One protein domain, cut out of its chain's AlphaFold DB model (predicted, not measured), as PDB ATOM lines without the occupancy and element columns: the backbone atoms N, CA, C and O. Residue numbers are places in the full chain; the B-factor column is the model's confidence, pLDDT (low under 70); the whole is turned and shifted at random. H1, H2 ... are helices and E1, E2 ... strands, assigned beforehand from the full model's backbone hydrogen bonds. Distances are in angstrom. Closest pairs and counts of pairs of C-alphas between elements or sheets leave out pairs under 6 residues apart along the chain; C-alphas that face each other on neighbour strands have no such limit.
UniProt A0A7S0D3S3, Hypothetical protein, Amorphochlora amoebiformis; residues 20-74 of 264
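Overview. This is residues 20 to 74 of the 264 residues of the protein "Hypothetical protein" of Amorphochlora amoebiformis (UniProt A0A7S0D3S3). With little regular structure, this is a twisted two-stranded hairpin, E1 and E2, with the short helix H1 beside it and two long stretches with no named element before and after them. The 55 printed residues hold two named strands and one named helix, in the order E1, E2, H1; the sheet is antiparallel and the class mixed, with 20 residues in named elements. The whole is compact, radius of gyration of the C-alphas 10.4 A, spanning 30 by 28 by 16 A.

Arrangement. E1, residues 37 to 42, and E2, residues 45 to 50, form an antiparallel hairpin at 145 degrees, with N 40 and O 47 at 2.8 A. The closest C-alphas of E1 and H1, residues 51 to 58, are those of Ile 38 and His 51, 6.1 A apart. In H1 every O i to N i+4 pair is within hydrogen-bond range.

Along the chain. E1 begins at C-alpha 37 (-9.327, -32.354, -12.610) and is 15.1 A long; E2 is 15.8 A. H1, 10.7 A, ends at C-alpha 58 (-5.301, -28.064, 0.523).

Size, cuts and confidence. The C-alphas of Ser 20 and Gly 73, the two farthest apart, are 30.5 A apart. The printed part has no cut, and both links are tight. Residue 20 is under pLDDT 70.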
ATOM      1  N   SER A  20     -13.719 -32.180 -22.700       59.38
ATOM      2  CA  SER A  20     -12.287 -31.830 -22.795       59.38
ATOM      3  C   SER A  20     -11.897 -30.335 -22.851       59.38
ATOM      4  O   SER A  20     -10.892 -29.988 -23.460       59.38
ATOM      5  N   THR A  21     -12.655 -29.434 -22.233       75.06
ATOM      6  CA  THR A  21     -12.478 -27.974 -22.278       75.06
ATOM      7  C   THR A  21     -12.284 -27.344 -20.899       75.06
ATOM      8  O   THR A  21     -12.430 -26.133 -20.753       75.06
ATOM      9  N   HIS A  22     -11.976 -28.130 -19.864       78.62
ATOM     10  CA  HIS A  22     -11.701 -27.554 -18.548       78.62
ATOM     11  C   HIS A  22     -10.348 -26.846 -18.547       78.62
ATOM     12  O   HIS A  22      -9.330 -27.404 -18.946       78.62
ATOM     13  N   VAL A  23     -10.350 -25.604 -18.075       91.38
ATOM     14  CA  VAL A  23      -9.146 -24.844 -17.744       91.38
ATOM     15  C   VAL A  23      -9.077 -24.757 -16.228       91.38
ATOM     16  O   VAL A  23     -10.105 -24.641 -15.560       91.38
ATOM     17  N   CYS A  24      -7.868 -24.834 -15.674       92.75
ATOM     18  CA  CYS A  24      -7.667 -24.671 -14.238       92.75
ATOM     19  C   CYS A  24      -8.232 -23.328 -13.774       92.75
ATOM     20  O   CYS A  24      -7.815 -22.290 -14.284       92.75
ATOM     21  N   ALA A  25      -9.129 -23.360 -12.787       93.00
ATOM     22  CA  ALA A  25      -9.766 -22.157 -12.257       93.00
ATOM     23  C   ALA A  25      -8.771 -21.179 -11.604       93.00
ATOM     24  O   ALA A  25      -9.042 -19.987 -11.537       93.00
ATOM     25  N   ASN A  26      -7.585 -21.648 -11.195       92.38
ATOM     26  CA  ASN A  26      -6.511 -20.754 -10.775       92.38
ATOM     27  C   ASN A  26      -6.012 -19.911 -11.965       92.38
ATOM     28  O   ASN A  26      -5.312 -20.434 -12.845       92.38
ATOM     29  N   SER A  27      -6.280 -18.604 -11.926       89.81
ATOM     30  CA  SER A  27      -5.944 -17.618 -12.967       89.81
ATOM     31  C   SER A  27      -4.484 -17.638 -13.420       89.81
ATOM     32  O   SER A  27      -4.206 -17.413 -14.602       89.81
ATOM     33  N   CYS A  28      -3.547 -17.939 -12.516       89.25
ATOM     34  CA  CYS A  28      -2.117 -18.001 -12.841       89.25
ATOM     35  C   CYS A  28      -1.682 -19.339 -13.443       89.25
ATOM     36  O   CYS A  28      -0.636 -19.416 -14.077       89.25
ATOM     37  N   CYS A  29      -2.451 -20.415 -13.262       89.31
ATOM     38  CA  CYS A  29      -2.025 -21.730 -13.727       89.31
ATOM     39  C   CYS A  29      -2.202 -21.892 -15.239       89.31
ATOM     40  O   CYS A  29      -1.381 -22.573 -15.849       89.31
ATOM     41  N   ARG A  30      -3.297 -21.357 -15.808       83.88
ATOM     42  CA  ARG A  30      -3.691 -21.412 -17.237       83.88
ATOM     43  C   ARG A  30      -3.568 -22.776 -17.942       83.88
ATOM     44  O   ARG A  30      -3.676 -22.846 -19.160       83.88
ATOM     45  N   ARG A  31      -3.358 -23.873 -17.208       89.00
ATOM     46  CA  ARG A  31      -3.280 -25.221 -17.774       89.00
ATOM     47  C   ARG A  31      -4.665 -25.590 -18.291       89.00
ATOM     48  O   ARG A  31      -5.614 -25.604 -17.510       89.00
ATOM     49  N   SER A  32      -4.744 -25.880 -19.583       86.94
ATOM     50  CA  SER A  32      -5.897 -26.478 -20.266       86.94
ATOM     51  C   SER A  32      -5.864 -28.007 -20.226       86.94
ATOM     52  O   SER A  32      -6.859 -28.665 -20.501       86.94
ATOM     53  N   GLU A  33      -4.716 -28.582 -19.864       86.12
ATOM     54  CA  GLU A  33      -4.510 -30.022 -19.814       86.12
ATOM     55  C   GLU A  33      -4.097 -30.448 -18.407       86.12
ATOM     56  O   GLU A  33      -3.171 -29.908 -17.789       86.12
ATOM     57  N   SER A  34      -4.810 -31.438 -17.875       86.19
ATOM     58  CA  SER A  34      -4.470 -32.089 -16.620       86.19
ATOM     59  C   SER A  34      -4.873 -33.554 -16.678       86.19
ATOM     60  O   SER A  34      -5.961 -33.883 -17.145       86.19
ATOM     61  N   LEU A  35      -4.015 -34.430 -16.150       85.81
ATOM     62  CA  LEU A  35      -4.315 -35.858 -16.004       85.81
ATOM     63  C   LEU A  35      -5.572 -36.089 -15.153       85.81
ATOM     64  O   LEU A  35      -6.302 -37.057 -15.366       85.81
ATOM     65  N   ARG A  36      -5.815 -35.197 -14.184       90.31
ATOM     66  CA  ARG A  36      -6.957 -35.252 -13.278       90.31
ATOM     67  C   ARG A  36      -7.377 -33.842 -12.865       90.31
ATOM     68  O   ARG A  36      -6.593 -33.104 -12.267       90.31
ATOM     69  N   TRP A  37      -8.633 -33.519 -13.149       92.81
ATOM     70  CA  TRP A  37      -9.327 -32.354 -12.610       92.81
ATOM     71  C   TRP A  37      -9.899 -32.702 -11.241       92.81
ATOM     72  O   TRP A  37     -10.562 -33.729 -11.094       92.81
ATOM     73  N   ILE A  38      -9.609 -31.875 -10.243       94.56
ATOM     74  CA  ILE A  38     -10.101 -32.042  -8.878       94.56
ATOM     75  C   ILE A  38     -11.189 -30.990  -8.648       94.56
ATOM     76  O   ILE A  38     -10.891 -29.798  -8.783       94.56
ATOM     77  N   PRO A  39     -12.434 -31.395  -8.350       94.62
ATOM     78  CA  PRO A  39     -13.451 -30.465  -7.888       94.62
ATOM     79  C   PRO A  39     -13.099 -30.000  -6.471       94.62
ATOM     80  O   PRO A  39     -12.841 -30.805  -5.573       94.62
ATOM     81  N   CYS A  40     -13.080 -28.689  -6.280       94.00
ATOM     82  CA  CYS A  40     -12.760 -28.034  -5.020       94.00
ATOM     83  C   CYS A  40     -13.859 -27.025  -4.694       94.00
ATOM     84  O   CYS A  40     -14.281 -26.277  -5.576       94.00
ATOM     85  N   THR A  41     -14.279 -26.957  -3.432       93.56
ATOM     86  CA  THR A  41     -15.131 -25.868  -2.940       93.56
ATOM     87  C   THR A  41     -14.279 -24.893  -2.143       93.56
ATOM     88  O   THR A  41     -13.675 -25.267  -1.133       93.56
ATOM     89  N   TYR A  42     -14.214 -23.643  -2.597       90.12
ATOM     90  CA  TYR A  42     -13.491 -22.572  -1.915       90.12
ATOM     91  C   TYR A  42     -14.279 -21.267  -2.003       90.12
ATOM     92  O   TYR A  42     -14.777 -20.926  -3.069       90.12
ATOM     93  N   MET A  43     -14.398 -20.540  -0.887       88.69
ATOM     94  CA  MET A  43     -15.229 -19.323  -0.798       88.69
ATOM     95  C   MET A  43     -16.663 -19.548  -1.300       88.69
ATOM     96  O   MET A  43     -17.197 -18.734  -2.047       88.69
ATOM     97  N   ASP A  44     -17.246 -20.693  -0.928       90.94
ATOM     98  CA  ASP A  44     -18.590 -21.128  -1.332       90.94
ATOM     99  C   ASP A  44     -18.788 -21.237  -2.857       90.94
ATOM    100  O   ASP A  44     -19.912 -21.242  -3.356       90.94
ATOM    101  N   LYS A  45     -17.686 -21.349  -3.613       91.69
ATOM    102  CA  LYS A  45     -17.681 -21.578  -5.058       91.69
ATOM    103  C   LYS A  45     -17.080 -22.938  -5.372       91.69
ATOM    104  O   LYS A  45     -15.958 -23.246  -4.961       91.69
ATOM    105  N   GLU A  46     -17.819 -23.734  -6.134       93.44
ATOM    106  CA  GLU A  46     -17.293 -24.944  -6.755       93.44
ATOM    107  C   GLU A  46     -16.435 -24.574  -7.965       93.44
ATOM    108  O   GLU A  46     -16.839 -23.801  -8.835       93.44
ATOM    109  N   GLN A  47     -15.233 -25.134  -8.023       93.19
ATOM    110  CA  GLN A  47     -14.289 -24.892  -9.102       93.19
ATOM    111  C   GLN A  47     -13.460 -26.138  -9.404       93.19
ATOM    112  O   GLN A  47     -13.215 -26.972  -8.534       93.19
ATOM    113  N   PHE A  48     -12.994 -26.253 -10.647       93.31
ATOM    114  CA  PHE A  48     -12.111 -27.339 -11.061       93.31
ATOM    115  C   PHE A  48     -10.667 -26.855 -11.112       93.31
ATOM    116  O   PHE A  48     -10.309 -25.957 -11.879       93.31
ATOM    117  N   LEU A  49      -9.816 -27.483 -10.307       94.50
ATOM    118  CA  LEU A  49      -8.385 -27.219 -10.291       94.50
ATOM    119  C   LEU A  49      -7.625 -28.392 -10.901       94.50
ATOM    120  O   LEU A  49      -8.032 -29.551 -10.806       94.50
ATOM    121  N   CYS A  50      -6.483 -28.101 -11.523       94.50
ATOM    122  CA  CYS A  50      -5.538 -29.161 -11.851       94.50
ATOM    123  C   CYS A  50      -5.005 -29.784 -10.549       94.50
ATOM    124  O   CYS A  50      -4.944 -29.105  -9.520       94.50
ATOM    125  N   HIS A  51      -4.562 -31.044 -10.603       94.19
ATOM    126  CA  HIS A  51      -4.016 -31.764  -9.441       94.19
ATOM    127  C   HIS A  51      -3.039 -30.925  -8.590       94.19
ATOM    128  O   HIS A  51      -3.141 -30.897  -7.368       94.19
ATOM    129  N   LEU A  52      -2.128 -30.190  -9.240       93.44
ATOM    130  CA  LEU A  52      -1.124 -29.374  -8.555       93.44
ATOM    131  C   LEU A  52      -1.733 -28.158  -7.834       93.44
ATOM    132  O   LEU A  52      -1.339 -27.831  -6.719       93.44
ATOM    133  N   CYS A  53      -2.696 -27.464  -8.444       94.38
ATOM    134  CA  CYS A  53      -3.351 -26.333  -7.784       94.38
ATOM    135  C   CYS A  53      -4.252 -26.797  -6.640       94.38
ATOM    136  O   CYS A  53      -4.216 -26.187  -5.577       94.38
ATOM    137  N   ALA A  54      -4.964 -27.911  -6.813       95.50
ATOM    138  CA  ALA A  54      -5.748 -28.510  -5.739       95.50
ATOM    139  C   ALA A  54      -4.874 -28.866  -4.524       95.50
ATOM    140  O   ALA A  54      -5.243 -28.554  -3.395       95.50
ATOM    141  N   SER A  55      -3.674 -29.426  -4.740       95.25
ATOM    142  CA  SER A  55      -2.757 -29.720  -3.629       95.25
ATOM    143  C   SER A  55      -2.283 -28.468  -2.890       95.25
ATOM    144  O   SER A  55      -2.159 -28.499  -1.673       95.25
ATOM    145  N   TYR A  56      -2.044 -27.353  -3.588       95.06
ATOM    146  CA  TYR A  56      -1.671 -26.101  -2.920       95.06
ATOM    147  C   TYR A  56      -2.840 -25.475  -2.162       95.06
ATOM    148  O   TYR A  56      -2.635 -24.954  -1.068       95.06
ATOM    149  N   LEU A  57      -4.054 -25.578  -2.704       95.06
ATOM    150  CA  LEU A  57      -5.262 -25.140  -2.013       95.06
ATOM    151  C   LEU A  57      -5.476 -25.920  -0.704       95.06
ATOM    152  O   LEU A  57      -5.778 -25.311   0.311       95.06
ATOM    153  N   HIS A  58      -5.240 -27.238  -0.696       93.44
ATOM    154  CA  HIS A  58      -5.301 -28.064   0.523       93.44
ATOM    155  C   HIS A  58      -4.273 -27.702   1.593       93.44
ATOM    156  O   HIS A  58      -4.469 -28.014   2.761       93.44
ATOM    157  N   LEU A  59      -3.155 -27.101   1.191       93.44
ATOM    158  CA  LEU A  59      -2.100 -26.653   2.094       93.44
ATOM    159  C   LEU A  59      -2.312 -25.200   2.548       93.44
ATOM    160  O   LEU A  59      -1.356 -24.572   2.999       93.44
ATOM    161  N   ASP A  60      -3.513 -24.649   2.345       92.62
ATOM    162  CA  ASP A  60      -3.869 -23.249   2.599       92.62
ATOM    163  C   ASP A  60      -2.916 -22.242   1.928       92.62
ATOM    164  O   ASP A  60      -2.737 -21.111   2.383       92.62
ATOM    165  N   ARG A  61      -2.312 -22.622   0.790       94.25
ATOM    166  CA  ARG A  61      -1.422 -21.748   0.007       94.25
ATOM    167  C   ARG A  61      -2.199 -20.936  -1.019       94.25
ATOM    168  O   ARG A  61      -1.965 -21.005  -2.227       94.25
ATOM    169  N   CYS A  62      -3.153 -20.171  -0.517       94.94
ATOM    170  CA  CYS A  62      -3.966 -19.258  -1.301       94.94
ATOM    171  C   CYS A  62      -4.213 -17.957  -0.539       94.94
ATOM    172  O   CYS A  62      -4.132 -17.909   0.690       94.94
ATOM    173  N   CYS A  63      -4.516 -16.893  -1.278       94.88
ATOM    174  CA  CYS A  63      -4.977 -15.657  -0.674       94.88
ATOM    175  C   CYS A  63      -6.349 -15.902  -0.014       94.88
ATOM    176  O   CYS A  63      -7.288 -16.276  -0.723       94.88
ATOM    177  N   PRO A  64      -6.513 -15.640   1.299       93.94
ATOM    178  CA  PRO A  64      -7.748 -15.915   2.044       93.94
ATOM    179  C   PRO A  64      -8.957 -15.075   1.604       93.94
ATOM    180  O   PRO A  64     -10.051 -15.259   2.133       93.94
ATOM    181  N   PHE A  65      -8.776 -14.148   0.663       94.50
ATOM    182  CA  PHE A  65      -9.796 -13.185   0.256       94.50
ATOM    183  C   PHE A  65     -10.190 -13.274  -1.220       94.50
ATOM    184  O   PHE A  65     -11.251 -12.773  -1.582       94.50
ATOM    185  N   CYS A  66      -9.357 -13.859  -2.086       91.50
ATOM    186  CA  CYS A  66      -9.573 -13.772  -3.533       91.50
ATOM    187  C   CYS A  66      -9.228 -15.042  -4.313       91.50
ATOM    188  O   CYS A  66      -8.988 -14.922  -5.502       91.50
ATOM    189  N   ASP A  67      -9.161 -16.212  -3.662       89.81
ATOM    190  CA  ASP A  67      -8.966 -17.549  -4.267       89.81
ATOM    191  C   ASP A  67      -7.679 -17.794  -5.072       89.81
ATOM    192  O   ASP A  67      -7.366 -18.935  -5.421       89.81
ATOM    193  N   GLN A  68      -6.857 -16.762  -5.254       93.75
ATOM    194  CA  GLN A  68      -5.582 -16.865  -5.937       93.75
ATOM    195  C   GLN A  68      -4.614 -17.776  -5.169       93.75
ATOM    196  O   GLN A  68      -4.186 -17.480  -4.051       93.75
ATOM    197  N   ILE A  69      -4.229 -18.879  -5.807       94.75
ATOM    198  CA  ILE A  69      -3.276 -19.859  -5.277       94.75
ATOM    199  C   ILE A  69      -1.861 -19.412  -5.635       94.75
ATOM    200  O   ILE A  69      -1.593 -19.093  -6.798       94.75
ATOM    201  N   TYR A  70      -0.957 -19.436  -4.657       92.62
ATOM    202  CA  TYR A  70       0.455 -19.106  -4.841       92.62
ATOM    203  C   TYR A  70       1.334 -20.355  -4.719       92.62
ATOM    204  O   TYR A  70       0.988 -21.331  -4.046       92.62
ATOM    205  N   ARG A  71       2.495 -20.337  -5.383       88.94
ATOM    206  CA  ARG A  71       3.486 -21.417  -5.313       88.94
ATOM    207  C   ARG A  71       4.776 -20.885  -4.713       88.94
ATOM    208  O   ARG A  71       5.392 -19.964  -5.231       88.94
ATOM    209  N   GLN A  72       5.179 -21.476  -3.598       82.62
ATOM    210  CA  GLN A  72       6.417 -21.097  -2.932       82.62
ATOM    211  C   GLN A  72       7.616 -21.472  -3.810       82.62
ATOM    212  O   GLN A  72       7.724 -22.620  -4.235       82.62
ATOM    213  N   GLY A  73       8.501 -20.508  -4.060       79.62
ATOM    214  CA  GLY A  73       9.693 -20.695  -4.895       79.62
ATOM    215  C   GLY A  73       9.471 -20.480  -6.392       79.62
ATOM    216  O   GLY A  73      10.436 -20.536  -7.142       79.62
ATOM    217  N   ASP A  74       8.240 -20.199  -6.819       78.31
ATOM    218  CA  ASP A  74       7.913 -19.922  -8.216       78.31
ATOM    219  C   ASP A  74       7.389 -18.485  -8.324       78.31
ATOM    220  O   ASP A  74       6.216 -18.203  -8.062       78.31
TER     221      ASP A  74